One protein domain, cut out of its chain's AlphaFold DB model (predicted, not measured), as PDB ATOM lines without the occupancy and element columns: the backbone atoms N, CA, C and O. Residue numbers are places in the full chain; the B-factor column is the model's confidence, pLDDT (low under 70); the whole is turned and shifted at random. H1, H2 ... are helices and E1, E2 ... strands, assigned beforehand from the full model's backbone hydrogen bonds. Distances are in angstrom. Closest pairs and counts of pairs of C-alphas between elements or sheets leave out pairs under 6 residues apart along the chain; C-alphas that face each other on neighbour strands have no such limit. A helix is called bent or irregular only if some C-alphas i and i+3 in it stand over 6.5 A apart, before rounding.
ATOM      1  N   SER A 159      30.555 -27.058 -26.799       90.12
ATOM      2  CA  SER A 159      30.973 -27.315 -25.424       90.12
ATOM      3  C   SER A 159      30.744 -26.073 -24.566       90.12
ATOM      4  O   SER A 159      31.013 -24.951 -25.001       90.12
ATOM      5  N   VAL A 160      30.256 -26.280 -23.346       94.31
ATOM      6  CA  VAL A 160      30.125 -25.233 -22.335       94.31
ATOM      7  C   VAL A 160      31.288 -25.349 -21.361       94.31
ATOM      8  O   VAL A 160      31.531 -26.419 -20.798       94.31
ATOM      9  N   THR A 161      31.972 -24.229 -21.147       95.31
ATOM     10  CA  THR A 161      33.060 -24.104 -20.177       95.31
ATOM     11  C   THR A 161      32.742 -22.967 -19.226       95.31
ATOM     12  O   THR A 161      32.455 -21.858 -19.677       95.31
ATOM     13  N   LEU A 162      32.816 -23.230 -17.923       94.00
ATOM     14  CA  LEU A 162      32.628 -22.227 -16.877       94.00
ATOM     15  C   LEU A 162      33.798 -22.253 -15.893       94.00
ATOM     16  O   LEU A 162      34.468 -23.274 -15.720       94.00
ATOM     17  N   ASN A 163      34.010 -21.110 -15.245       93.50
ATOM     18  CA  ASN A 163      34.986 -20.944 -14.178       93.50
ATOM     19  C   ASN A 163      34.248 -20.694 -12.862       93.50
ATOM     20  O   ASN A 163      33.482 -19.738 -12.760       93.50
ATOM     21  N   PHE A 164      34.527 -21.512 -11.855       93.12
ATOM     22  CA  PHE A 164      33.952 -21.402 -10.518       93.12
ATOM     23  C   PHE A 164      35.025 -20.925  -9.542       93.12
ATOM     24  O   PHE A 164      36.150 -21.424  -9.553       93.12
ATOM     25  N   SER A 165      34.709 -19.947  -8.694       91.50
ATOM     26  CA  SER A 165      35.689 -19.437  -7.729       91.50
ATOM     27  C   SER A 165      35.865 -20.396  -6.557       91.50
ATOM     28  O   SER A 165      34.886 -20.738  -5.892       91.50
ATOM     29  N   CYS A 166      37.111 -20.759  -6.233       92.12
ATOM     30  CA  CYS A 166      37.395 -21.577  -5.052       92.12
ATOM     31  C   CYS A 166      36.970 -20.885  -3.747       92.12
ATOM     32  O   CYS A 166      36.420 -21.532  -2.862       92.12
ATOM     33  N   GLY A 167      37.133 -19.560  -3.636       87.75
ATOM     34  CA  GLY A 167      36.676 -18.791  -2.465       87.75
ATOM     35  C   GLY A 167      35.144 -18.721  -2.313       87.75
ATOM     36  O   GLY A 167      34.620 -18.295  -1.274       87.75
ATOM     37  N   GLY A 168      34.418 -19.135  -3.355       88.81
ATOM     38  CA  GLY A 168      32.970 -19.296  -3.363       88.81
ATOM     39  C   GLY A 168      32.488 -20.658  -2.865       88.81
ATOM     40  O   GLY A 168      31.283 -20.812  -2.701       88.81
ATOM     41  N   MET A 169      33.378 -21.627  -2.620       93.56
ATOM     42  CA  MET A 169      32.998 -22.968  -2.170       93.56
ATOM     43  C   MET A 169      32.483 -22.941  -0.724       93.56
ATOM     44  O   MET A 169      33.150 -22.426   0.173       93.56
ATOM     45  N   GLU A 170      31.311 -23.527  -0.494       93.25
ATOM     46  CA  GLU A 170      30.720 -23.693   0.843       93.25
ATOM     47  C   GLU A 170      31.008 -25.074   1.430       93.25
ATOM     48  O   GLU A 170      31.172 -25.227   2.639       93.25
ATOM     49  N   GLY A 171      31.104 -26.085   0.567       93.88
ATOM     50  CA  GLY A 171      31.354 -27.452   0.985       93.88
ATOM     51  C   GLY A 171      31.389 -28.428  -0.180       93.88
ATOM     52  O   GLY A 171      31.092 -28.090  -1.327       93.88
ATOM     53  N   MET A 172      31.762 -29.661   0.137       95.75
ATOM     54  CA  MET A 172      31.738 -30.785  -0.787       95.75
ATOM     55  C   MET A 172      31.112 -31.985  -0.106       95.75
ATOM     56  O   MET A 172      31.462 -32.322   1.028       95.75
ATOM     57  N   ASP A 173      30.233 -32.666  -0.826       95.06
ATOM     58  CA  ASP A 173      29.599 -33.871  -0.314       95.06
ATOM     59  C   ASP A 173      30.587 -35.046  -0.215       95.06
ATOM     60  O   ASP A 173      31.664 -35.054  -0.836       95.06
ATOM     61  N   PRO A 174      30.246 -36.085   0.565       93.75
ATOM     62  CA  PRO A 174      30.827 -37.406   0.380       93.75
ATOM     63  C   PRO A 174      30.637 -37.888  -1.064       93.75
ATOM     64  O   PRO A 174      29.646 -37.563  -1.721       93.75
ATOM     65  N   ILE A 175      31.589 -38.683  -1.559       96.31
ATOM     66  CA  ILE A 175      31.444 -39.319  -2.871       96.31
ATOM     67  C   ILE A 175      30.285 -40.312  -2.789       96.31
ATOM     68  O   ILE A 175      30.257 -41.175  -1.915       96.31
ATOM     69  N   THR A 176      29.344 -40.172  -3.712       95.75
ATOM     70  CA  THR A 176      28.135 -40.989  -3.830       95.75
ATOM     71  C   THR A 176      28.081 -41.627  -5.219       95.75
ATOM     72  O   THR A 176      29.033 -41.546  -5.999       95.75
ATOM     73  N   MET A 177      26.970 -42.274  -5.547       94.69
ATOM     74  CA  MET A 177      26.724 -42.923  -6.822       94.69
ATOM     75  C   MET A 177      25.318 -42.575  -7.305       94.69
ATOM     76  O   MET A 177      24.407 -42.386  -6.498       94.69
ATOM     77  N   THR A 178      25.105 -42.503  -8.617       90.88
ATOM     78  CA  THR A 178      23.735 -42.446  -9.158       90.88
ATOM     79  C   THR A 178      22.932 -43.665  -8.715       90.88
ATOM     80  O   THR A 178      23.496 -44.752  -8.616       90.88
ATOM     81  N   THR A 179      21.618 -43.530  -8.523       85.44
ATOM     82  CA  THR A 179      20.747 -44.649  -8.106       85.44
ATOM     83  C   THR A 179      20.812 -45.861  -9.041       85.44
ATOM     84  O   THR A 179      20.667 -46.990  -8.587       85.44
ATOM     85  N   GLY A 180      21.091 -45.647 -10.331       78.25
ATOM     86  CA  GLY A 180      21.312 -46.716 -11.314       78.25
ATOM     87  C   GLY A 180      22.694 -47.381 -11.266       78.25
ATOM     88  O   GLY A 180      22.959 -48.272 -12.064       78.25
ATOM     89  N   GLY A 181      23.598 -46.944 -10.386       85.00
ATOM     90  CA  GLY A 181      24.926 -47.540 -10.210       85.00
ATOM     91  C   GLY A 181      25.947 -47.253 -11.316       85.00
ATOM     92  O   GLY A 181      27.039 -47.807 -11.297       85.00
ATOM     93  N   SER A 182      25.619 -46.404 -12.294       86.19
ATOM     94  CA  SER A 182      26.437 -46.219 -13.500       86.19
ATOM     95  C   SER A 182      27.620 -45.264 -13.331       86.19
ATOM     96  O   SER A 182      28.623 -45.404 -14.032       86.19
ATOM     97  N   VAL A 183      27.512 -44.273 -12.443       92.19
ATOM     98  CA  VAL A 183      28.560 -43.264 -12.229       92.19
ATOM     99  C   VAL A 183      28.717 -42.923 -10.751       92.19
ATOM    100  O   VAL A 183      27.725 -42.798 -10.025       92.19
ATOM    101  N   TYR A 184      29.965 -42.736 -10.328       97.12
ATOM    102  CA  TYR A 184      30.303 -42.091  -9.064       97.12
ATOM    103  C   TYR A 184      30.228 -40.573  -9.216       97.12
ATOM    104  O   TYR A 184      30.479 -40.042 -10.298       97.12
ATOM    105  N   VAL A 185      29.881 -39.883  -8.130       97.25
ATOM    106  CA  VAL A 185      29.604 -38.446  -8.129       97.25
ATOM    107  C   VAL A 185      30.249 -37.781  -6.915       97.25
ATOM    108  O   VAL A 185      30.016 -38.192  -5.779       97.25
ATOM    109  N   LEU A 186      31.013 -36.715  -7.153       97.75
ATOM    110  CA  LEU A 186      31.468 -35.750  -6.151       97.75
ATOM    111  C   LEU A 186      30.774 -34.416  -6.418       97.75
ATOM    112  O   LEU A 186      30.918 -33.883  -7.510       97.75
ATOM    113  N   THR A 187      30.063 -33.854  -5.444       97.31
ATOM    114  CA  THR A 187      29.358 -32.573  -5.624       97.31
ATOM    115  C   THR A 187      30.011 -31.470  -4.803       97.31
ATOM    116  O   THR A 187      30.314 -31.665  -3.626       97.31
ATOM    117  N   ILE A 188      30.226 -30.325  -5.445       96.69
ATOM    118  CA  ILE A 188      30.779 -29.098  -4.880       96.69
ATOM    119  C   ILE A 188      29.655 -28.066  -4.813       96.69
ATOM    120  O   ILE A 188      28.986 -27.829  -5.820       96.69
ATOM    121  N   HIS A 189      29.472 -27.444  -3.652       95.06
ATOM    122  CA  HIS A 189      28.477 -26.394  -3.437       95.06
ATOM    123  C   HIS A 189      29.143 -25.024  -3.409       95.06
ATOM    124  O   HIS A 189      30.181 -24.849  -2.763       95.06
ATOM    125  N   PHE A 190      28.529 -24.059  -4.090       92.25
ATOM    126  CA  PHE A 190      28.989 -22.677  -4.167       92.25
ATOM    127  C   PHE A 190      27.932 -21.718  -3.611       92.25
ATOM    128  O   PHE A 190      26.736 -21.996  -3.658       92.25
ATOM    129  N   LYS A 191      28.383 -20.559  -3.121       86.38
ATOM    130  CA  LYS A 191      27.537 -19.502  -2.528       86.38
ATOM    131  C   LYS A 191      26.467 -18.938  -3.466       86.38
ATOM    132  O   LYS A 191      25.496 -18.352  -2.998       86.38
ATOM    133  N   ASP A 192      26.660 -19.050  -4.778       79.56
ATOM    134  CA  ASP A 192      25.694 -18.607  -5.792       79.56
ATOM    135  C   ASP A 192      24.523 -19.591  -5.979       79.56
ATOM    136  O   ASP A 192      23.569 -19.286  -6.695       79.56
ATOM    137  N   GLY A 193      24.562 -20.733  -5.286       74.12
ATOM    138  CA  GLY A 193      23.490 -21.720  -5.223       74.12
ATOM    139  C   GLY A 193      23.549 -22.793  -6.307       74.12
ATOM    140  O   GLY A 193      22.765 -23.741  -6.243       74.12
ATOM    141  N   GLU A 194      24.462 -22.707  -7.280       85.12
ATOM    142  CA  GLU A 194      24.570 -23.715  -8.338       85.12
ATOM    143  C   GLU A 194      25.708 -24.695  -8.067       85.12
ATOM    144  O   GLU A 194      26.885 -24.359  -8.147       85.12
ATOM    145  N   ALA A 195      25.356 -25.947  -7.774       94.69
ATOM    146  CA  ALA A 195      26.340 -26.986  -7.508       94.69
ATOM    147  C   ALA A 195      27.049 -27.469  -8.788       94.69
ATOM    148  O   ALA A 195      26.461 -27.484  -9.876       94.69
ATOM    149  N   LEU A 196      28.295 -27.925  -8.639       96.88
ATOM    150  CA  LEU A 196      29.058 -28.635  -9.670       96.88
ATOM    151  C   LEU A 196      29.298 -30.081  -9.240       96.88
ATOM    152  O   LEU A 196      29.997 -30.343  -8.261       96.88
ATOM    153  N   SER A 197      28.771 -31.025 -10.008       97.50
ATOM    154  CA  SER A 197      28.999 -32.454  -9.827       97.50
ATOM    155  C   SER A 197      30.078 -32.973 -10.779       97.50
ATOM    156  O   SER A 197      29.935 -32.935 -12.000       97.50
ATOM    157  N   LEU A 198      31.158 -33.509 -10.222       97.69
ATOM    158  CA  LEU A 198      32.188 -34.234 -10.958       97.69
ATOM    159  C   LEU A 198      31.828 -35.710 -11.000       97.69
ATOM    160  O   LEU A 198      31.549 -36.305  -9.956       97.69
ATOM    161  N   VAL A 199      31.849 -36.299 -12.193       96.06
ATOM    162  CA  VAL A 199      31.445 -37.694 -12.390       96.06
ATOM    163  C   VAL A 199      32.560 -38.554 -12.969       96.06
ATOM    164  O   VAL A 199      33.407 -38.085 -13.730       96.06
ATOM    165  N   GLU A 200      32.530 -39.836 -12.617       96.50
ATOM    166  CA  GLU A 200      33.359 -40.884 -13.210       96.50
ATOM    167  C   GLU A 200      32.533 -42.155 -13.421       96.50
ATOM    168  O   GLU A 200      31.670 -42.494 -12.607       96.50
ATOM    169  N   ALA A 201      32.793 -42.867 -14.516       92.31
ATOM    170  CA  ALA A 201      32.055 -44.084 -14.841       92.31
ATOM    171  C   ALA A 201      32.406 -45.207 -13.859       92.31
ATOM    172  O   ALA A 201      33.573 -45.565 -13.718       92.31
ATOM    173  N   ALA A 202      31.400 -45.807 -13.217       91.69
ATOM    174  CA  ALA A 202      31.605 -46.862 -12.220       91.69
ATOM    175  C   ALA A 202      32.202 -48.151 -12.818       91.69
ATOM    176  O   ALA A 202      32.737 -48.983 -12.092       91.69
ATOM    177  N   SER A 203      32.154 -48.298 -14.146       90.81
ATOM    178  CA  SER A 203      32.833 -49.367 -14.880       90.81
ATOM    179  C   SER A 203      34.361 -49.233 -14.892       90.81
ATOM    180  O   SER A 203      35.044 -50.202 -15.220       90.81
ATOM    181  N   LEU A 204      34.916 -48.063 -14.551       92.19
ATOM    182  CA  LEU A 204      36.360 -47.853 -14.487       92.19
ATOM    183  C   LEU A 204      36.906 -48.283 -13.114       92.19
ATOM    184  O   LEU A 204      36.457 -47.754 -12.095       92.19
ATOM    185  N   PRO A 205      37.928 -49.164 -13.056       91.81
ATOM    186  CA  PRO A 205      38.442 -49.707 -11.794       91.81
ATOM    187  C   PRO A 205      38.937 -48.666 -10.779       91.81
ATOM    188  O   PRO A 205      38.929 -48.933  -9.586       91.81
ATOM    189  N   ASN A 206      39.365 -47.488 -11.241       95.56
ATOM    190  CA  ASN A 206      39.903 -46.406 -10.410       95.56
ATOM    191  C   ASN A 206      38.998 -45.162 -10.361       95.56
ATOM    192  O   ASN A 206      39.460 -44.080  -9.999       95.56
ATOM    193  N   ALA A 207      37.725 -45.283 -10.752       94.88
ATOM    194  CA  ALA A 207      36.780 -44.166 -10.794       94.88
ATOM    195  C   ALA A 207      36.673 -43.428  -9.452       94.88
ATOM    196  O   ALA A 207      36.793 -42.203  -9.390       94.88
ATOM    197  N   GLN A 208      36.488 -44.185  -8.369       95.88
ATOM    198  CA  GLN A 208      36.339 -43.627  -7.029       95.88
ATOM    199  C   GLN A 208      37.643 -42.986  -6.539       95.88
ATOM    200  O   GLN A 208      37.612 -41.864  -6.039       95.88
ATOM    201  N   ASP A 209      38.791 -43.631  -6.761       96.44
ATOM    202  CA  ASP A 209      40.105 -43.101  -6.373       96.44
ATOM    203  C   ASP A 209      40.422 -41.774  -7.065       96.44
ATOM    204  O   ASP A 209      40.937 -40.845  -6.440       96.44
ATOM    205  N   LYS A 210      40.065 -41.636  -8.348       97.12
ATOM    206  CA  LYS A 210      40.215 -40.369  -9.073       97.12
ATOM    207  C   LYS A 210      39.379 -39.252  -8.456       97.12
ATOM    208  O   LYS A 210      39.864 -38.128  -8.337       97.12
ATOM    209  N   LEU A 211      38.140 -39.544  -8.057       97.25
ATOM    210  CA  LEU A 211      37.283 -38.569  -7.381       97.25
ATOM    211  C   LEU A 211      37.806 -38.233  -5.981       97.25
ATOM    212  O   LEU A 211      37.763 -37.067  -5.603       97.25
ATOM    213  N   ILE A 212      38.357 -39.202  -5.241       97.25
ATOM    214  CA  ILE A 212      39.012 -38.965  -3.943       97.25
ATOM    215  C   ILE A 212      40.209 -38.025  -4.120       97.25
ATOM    216  O   ILE A 212      40.309 -37.011  -3.429       97.25
ATOM    217  N   ALA A 213      41.086 -38.317  -5.082       96.25
ATOM    218  CA  ALA A 213      42.240 -37.477  -5.380       96.25
ATOM    219  C   ALA A 213      41.815 -36.066  -5.819       96.25
ATOM    220  O   ALA A 213      42.391 -35.073  -5.371       96.25
ATOM    221  N   LYS A 214      40.772 -35.956  -6.654       97.00
ATOM    222  CA  LYS A 214      40.228 -34.659  -7.073       97.00
ATOM    223  C   LYS A 214      39.618 -33.894  -5.898       97.00
ATOM    224  O   LYS A 214      39.860 -32.695  -5.796       97.00
ATOM    225  N   LYS A 215      38.885 -34.564  -5.003       97.25
ATOM    226  CA  LYS A 215      38.319 -33.962  -3.788       97.25
ATOM    227  C   LYS A 215      39.413 -33.339  -2.927       97.25
ATOM    228  O   LYS A 215      39.312 -32.159  -2.617       97.25
ATOM    229  N   ALA A 216      40.474 -34.084  -2.626       95.25
ATOM    230  CA  ALA A 216      41.591 -33.576  -1.826       95.25
ATOM    231  C   ALA A 216      42.232 -32.321  -2.453       95.25
ATOM    232  O   ALA A 216      42.475 -31.329  -1.769       95.25
ATOM    233  N   LEU A 217      42.436 -32.330  -3.775       94.88
ATOM    234  CA  LEU A 217      42.975 -31.179  -4.508       94.88
ATOM    235  C   LEU A 217      42.042 -29.955  -4.457       94.88
ATOM    236  O   LEU A 217      42.508 -28.821  -4.344       94.88
ATOM    237  N   LEU A 218      40.727 -30.165  -4.531       95.38
ATOM    238  CA  LEU A 218      39.734 -29.094  -4.426       95.38
ATOM    239  C   LEU A 218      39.618 -28.549  -2.997       95.38
ATOM    240  O   LEU A 218      39.455 -27.344  -2.821       95.38
ATOM    241  N   GLU A 219      39.739 -29.402  -1.980       94.12
ATOM    242  CA  GLU A 219      39.747 -28.998  -0.568       94.12
ATOM    243  C   GLU A 219      40.944 -28.096  -0.251       94.12
ATOM    244  O   GLU A 219      40.801 -27.098   0.459       94.12
ATOM    245  N   GLU A 220      42.111 -28.402  -0.822       92.69
ATOM    246  CA  GLU A 220      43.282 -27.529  -0.744       92.69
ATOM    247  C   GLU A 220      43.032 -26.198  -1.474       92.69
ATOM    248  O   GLU A 220      43.306 -25.118  -0.940       92.69
ATOM    249  N   ALA A 221      42.459 -26.257  -2.679       91.56
ATOM    250  CA  ALA A 221      42.195 -25.078  -3.496       91.56
ATOM    251  C   ALA A 221      41.134 -24.139  -2.895       91.56
ATOM    252  O   ALA A 221      41.246 -22.927  -3.089       91.56
ATOM    253  N   ALA A 222      40.160 -24.651  -2.137       91.44
ATOM    254  CA  ALA A 222      39.062 -23.885  -1.530       91.44
ATOM    255  C   ALA A 222      39.531 -22.716  -0.640       91.44
ATOM    256  O   ALA A 222      38.810 -21.740  -0.446       91.44
ATOM    257  N   ARG A 223      40.760 -22.784  -0.109       86.25
ATOM    258  CA  ARG A 223      41.360 -21.741   0.748       86.25
ATOM    259  C   ARG A 223      42.216 -20.735  -0.020       86.25
ATOM    260  O   ARG A 223      42.966 -19.971   0.583       86.25
ATOM    261  N   THR A 224      42.150 -20.760  -1.344       89.06
ATOM    262  CA  THR A 224      42.991 -19.951  -2.227       89.06
ATOM    263  C   THR A 224      42.138 -19.059  -3.124       89.06
ATOM    264  O   THR A 224      40.923 -19.221  -3.214       89.06
ATOM    265  N   SER A 225      42.782 -18.137  -3.839       85.56
ATOM    266  CA  SER A 225      42.136 -17.344  -4.888       85.56
ATOM    267  C   SER A 225      42.015 -18.087  -6.224       85.56
ATOM    268  O   SER A 225      41.656 -17.473  -7.215       85.56
ATOM    269  N   LYS A 226      42.343 -19.383  -6.297       92.56
ATOM    270  CA  LYS A 226      42.294 -20.147  -7.552       92.56
ATOM    271  C   LYS A 226      40.865 -20.263  -8.103       92.56
ATOM    272  O   LYS A 226      39.876 -20.031  -7.404       92.56
ATOM    273  N   MET A 227      40.781 -20.666  -9.367       94.12
ATOM    274  CA  MET A 227      39.530 -20.947 -10.067       94.12
ATOM    275  C   MET A 227      39.465 -22.427 -10.445       94.12
ATOM    276  O   MET A 227      40.472 -23.028 -10.810       94.12
ATOM    277  N   ILE A 228      38.273 -23.009 -10.391       94.62
ATOM    278  CA  ILE A 228      37.967 -24.320 -10.961       94.62
ATOM    279  C   ILE A 228      37.457 -24.074 -12.374       94.62
ATOM    280  O   ILE A 228      36.377 -23.510 -12.543       94.62
ATOM    281  N   ARG A 229      38.209 -24.499 -13.384       95.94
ATOM    282  CA  ARG A 229      37.753 -24.469 -14.772       95.94
ATOM    283  C   ARG A 229      37.180 -25.834 -15.125       95.94
ATOM    284  O   ARG A 229      37.858 -26.850 -14.989       95.94
ATOM    285  N   ALA A 230      35.921 -25.853 -15.551       96.19
ATOM    286  CA  ALA A 230      35.206 -27.066 -15.924       96.19
ATOM    287  C   ALA A 230      34.723 -26.964 -17.370       96.19
ATOM    288  O   ALA A 230      34.017 -26.021 -17.726       96.19
ATOM    289  N   GLU A 231      35.109 -27.935 -18.192       95.88
ATOM    290  CA  GLU A 231      34.753 -28.022 -19.611       95.88
ATOM    291  C   GLU A 231      33.662 -29.069 -19.859       95.88
ATOM    292  O   GLU A 231      33.411 -29.930 -19.014       95.88
ATOM    293  N   ASN A 232      33.064 -29.052 -21.056       94.12
ATOM    294  CA  ASN A 232      32.041 -30.013 -21.489       94.12
ATOM    295  C   ASN A 232      30.882 -30.139 -20.491       94.12
ATOM    296  O   ASN A 232      30.372 -31.233 -20.246       94.12
ATOM    297  N   LEU A 233      30.490 -29.008 -19.907       95.50
ATOM    298  CA  LEU A 233      29.464 -28.969 -18.883       95.50
ATOM    299  C   LEU A 233      28.108 -29.411 -19.433       95.50
ATOM    300  O   LEU A 233      27.661 -28.998 -20.504       95.50
ATOM    301  N   GLN A 234      27.443 -30.223 -18.628       95.00
ATOM    302  CA  GLN A 234      26.048 -30.598 -18.755       95.00
ATOM    303  C   GLN A 234      25.246 -29.915 -17.651       95.00
ATOM    304  O   GLN A 234      25.780 -29.592 -16.588       95.00
ATOM    305  N   TYR A 235      23.953 -29.704 -17.893       93.00
ATOM    306  CA  TYR A 235      23.064 -29.140 -16.887       93.00
ATOM    307  C   TYR A 235      21.947 -30.113 -16.529       93.00
ATOM    308  O   TYR A 235      21.329 -30.724 -17.400       93.00
ATOM    309  N   HIS A 236      21.689 -30.244 -15.230       89.31
ATOM    310  CA  HIS A 236      20.678 -31.126 -14.676       89.31
ATOM    311  C   HIS A 236      19.676 -30.321 -13.859       89.31
ATOM    312  O   HIS A 236      20.022 -29.739 -12.831       89.31
ATOM    313  N   ARG A 237      18.404 -30.365 -14.268       83.62
ATOM    314  CA  ARG A 237      17.307 -29.900 -13.409       83.62
ATOM    315  C   ARG A 237      17.179 -30.783 -12.170       83.62
ATOM    316  O   ARG A 237      16.975 -30.272 -11.079       83.62
ATOM    317  N   GLU A 238      17.316 -32.089 -12.363       84.69
ATOM    318  CA  GLU A 238      17.342 -33.077 -11.293       84.69
ATOM    319  C   GLU A 238      18.050 -34.351 -11.778       84.69
ATOM    320  O   GLU A 238      17.923 -34.747 -12.942       84.69
ATOM    321  N   PHE A 239      18.804 -34.997 -10.894       86.56
ATOM    322  CA  PHE A 239      19.240 -36.381 -11.040       86.56
ATOM    323  C   PHE A 239      19.363 -37.044  -9.665       86.56
ATOM    324  O   PHE A 239      19.597 -36.378  -8.661       86.56
ATOM    325  N   PHE A 240      19.204 -38.364  -9.613       88.50
ATOM    326  CA  PHE A 240      19.091 -39.093  -8.351       88.50
ATOM    327  C   PHE A 240      20.391 -39.815  -7.999       88.50
ATOM    328  O   PHE A 240      20.926 -40.585  -8.806       88.50
ATOM    329  N   THR A 241      20.875 -39.604  -6.776       93.12
ATOM    330  CA  THR A 241      21.987 -40.360  -6.188       93.12
ATOM    331  C   THR A 241      21.514 -41.176  -4.991       93.12
ATOM    332  O   THR A 241      20.391 -41.008  -4.513       93.12
ATOM    333  N   THR A 242      22.360 -42.079  -4.495       92.25
ATOM    334  CA  THR A 242      22.059 -42.867  -3.287       92.25
ATOM    335  C   THR A 242      21.919 -42.002  -2.030       92.25
ATOM    336  O   THR A 242      21.297 -42.433  -1.071       92.25
ATOM    337  N   GLU A 243      22.445 -40.775  -2.061       92.00
ATOM    338  CA  GLU A 243      22.349 -39.776  -0.983       92.00
ATOM    339  C   GLU A 243      21.196 -38.771  -1.188       92.00
ATOM    340  O   GLU A 243      21.057 -37.826  -0.416       92.00
ATOM    341  N   GLY A 244      20.378 -38.940  -2.236       90.56
ATOM    342  CA  GLY A 244      19.228 -38.080  -2.530       90.56
ATOM    343  C   GLY A 244      19.283 -37.378  -3.895       90.56
ATOM    344  O   GLY A 244      20.210 -37.586  -4.684       90.56
ATOM    345  N   PRO A 245      18.259 -36.571  -4.223       89.56
ATOM    346  CA  PRO A 245      18.214 -35.812  -5.469       89.56
ATOM    347  C   PRO A 245      19.256 -34.685  -5.484       89.56
ATOM    348  O   PRO A 245      19.551 -34.057  -4.466       89.56
ATOM    349  N   ARG A 246      19.808 -34.423  -6.667       89.56
ATOM    350  CA  ARG A 246      20.817 -33.399  -6.955       89.56
ATOM    351  C   ARG A 246      20.376 -32.558  -8.149       89.56
ATOM    352  O   ARG A 246      19.644 -33.043  -9.008       89.56
ATOM    353  N   SER A 247      20.853 -31.322  -8.237       90.12
ATOM    354  CA  SER A 247      20.647 -30.430  -9.386       90.12
ATOM    355  C   SER A 247      21.897 -29.582  -9.617       90.12
ATOM    356  O   SER A 247      22.743 -29.492  -8.727       90.12
ATOM    357  N   GLY A 248      22.026 -28.987 -10.803       93.19
ATOM    358  CA  GLY A 248      23.144 -28.108 -11.136       93.19
ATOM    359  C   GLY A 248      23.965 -28.584 -12.330       93.19
ATOM    360  O   GLY A 248      23.471 -29.271 -13.230       93.19
ATOM    361  N   TRP A 249      25.224 -28.169 -12.350       96.25
ATOM    362  CA  TRP A 249      26.188 -28.478 -13.395       96.25
ATOM    363  C   TRP A 249      26.813 -29.850 -13.184       96.25
ATOM    364  O   TRP A 249      27.022 -30.277 -12.051       96.25
ATOM    365  N   SER A 250      27.181 -30.525 -14.267       96.19
ATOM    366  CA  SER A 250      28.012 -31.721 -14.180       96.19
ATOM    367  C   SER A 250      29.041 -31.802 -15.298       96.19
ATOM    368  O   SER A 250      28.850 -31.253 -16.383       96.19
ATOM    369  N   THR A 251      30.152 -32.481 -15.027       96.38
ATOM    370  CA  THR A 251      31.129 -32.877 -16.048       96.38
ATOM    371  C   THR A 251      31.994 -34.036 -15.559       96.38
ATOM    372  O   THR A 251      32.002 -34.371 -14.371       96.38
ATOM    373  N   PHE A 252      32.739 -34.657 -16.469       95.06
ATOM    374  CA  PHE A 252      33.704 -35.694 -16.125       95.06
ATOM    375  C   PHE A 252      34.906 -35.111 -15.378       95.06
ATOM    376  O   PHE A 252      35.357 -33.997 -15.648       95.06
ATOM    377  N   VAL A 253      35.454 -35.880 -14.435       95.69
ATOM    378  CA  VAL A 253      36.551 -35.424 -13.563       95.69
ATOM    379  C   VAL A 253      37.810 -34.981 -14.331       95.69
ATOM    380  O   VAL A 253      38.561 -34.130 -13.848       95.69
ATOM    381  N   ASP A 254      38.053 -35.549 -15.516       94.19
ATOM    382  CA  ASP A 254      39.192 -35.236 -16.386       94.19
ATOM    383  C   ASP A 254      39.021 -33.903 -17.129       94.19
ATOM    384  O   ASP A 254      39.997 -33.355 -17.636       94.19
ATOM    385  N   LYS A 255      37.800 -33.358 -17.160       96.12
ATOM    386  CA  LYS A 255      37.460 -32.050 -17.739       96.12
ATOM    387  C   LYS A 255      37.524 -30.910 -16.731       96.12
ATOM    388  O   LYS A 255      37.040 -29.817 -17.017       96.12
ATOM    389  N   VAL A 256      38.103 -31.163 -15.556       96.75
ATOM    390  CA  VAL A 256      38.211 -30.175 -14.481       96.75
ATOM    391  C   VAL A 256      39.654 -29.931 -14.077       96.75
ATOM    392  O   VAL A 256      40.346 -30.826 -13.573       96.75
ATOM    393  N   SER A 257      40.078 -28.681 -14.229       95.75
ATOM    394  CA  SER A 257      41.364 -28.146 -13.792       95.75
ATOM    395  C   SER A 257      41.175 -27.117 -12.674       95.75
ATOM    396  O   SER A 257      40.131 -26.480 -12.550       95.75
ATOM    397  N   VAL A 258      42.204 -26.965 -11.836       93.38
ATOM    398  CA  VAL A 258      42.311 -25.846 -10.896       93.38
ATOM    399  C   VAL A 258      43.428 -24.941 -11.391       93.38
ATOM    400  O   VAL A 258      44.574 -25.373 -11.512       93.38
TER     401      VAL A 258
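AT A GLANCE: This is residues 159 to 258 of the 262 residues of an uncharacterized protein of Deltaproteobacteria bacterium RBG_16_64_85 (UniProt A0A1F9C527). One helix, H1, packs along the E3 and E4 part of a strongly twisted five-strand sheet, and its residues 214 to 221 also pack on a small sheet of three short strands. The bent hairpin of E6 and E7 makes the end of the large sheet away from H1. The 100 printed residues have one named helix and eight named strands, E1 E2 E3 E4 H1 E5 E6 E7 E8, class mixed; the large sheet, E2 E3 E4 E7 E6, is mixed, the small one, E1 E5 E8, antiparallel. The whole is compact, radius of gyration of the C-alphas 12.4 A, spanning 36 by 28 by 26 A.

IN THESE COORDINATES: E1, residues 162 to 165, begins at C-alpha (32.628, -22.227, -16.877). E2 is 169 to 172, E3 183 to 190 (22.1 A), E4 196 to 201 (16.6 A). H1, 207 to 221, is 21.1 A long. E5 is 227 to 230, E6 234 to 241 (16.4 A), E7 244 to 252 (20.0 A). E8, 256 to 258, ends at C-alpha (42.311, -25.846, -10.896).

HOW THE PARTS SIT: E2 E3 E4 form a meander, each strand the antiparallel neighbour of the one before: N 170 and O 189 are 2.9 A apart, N 188 and O 196 2.8 A. E4 and E7 are parallel, N 197 to O 249 2.8 A. E6 and E7, a hairpin, bend by 90 degrees at 237 and 88 at 248; N 236 and O 248 are 2.8 A apart. H1 is on this sheet, two layers, at a height of 8.9 A, along E3 at 4 degrees on the local plane; the C-alphas of Glu 200 and Ala 207 are closest, 5.3 A. H1 is also on the small sheet, closest at Ala 221 and Val 258, C-alphas 7.4 A apart. There N 164 and O 228 are 2.8 A apart, N 229 and O 257 2.9 A. Every O i to N i+4 pair of H1 is within hydrogen-bond range. E6 and E8 are apart.

THE WHOLE: The C-alphas of Gly 180 and Ser 225, farthest apart, are 36.6 A apart. The printed part has no cut and no long link. Mean pLDDT of the printed part is 92.7; no printed residue is under 70.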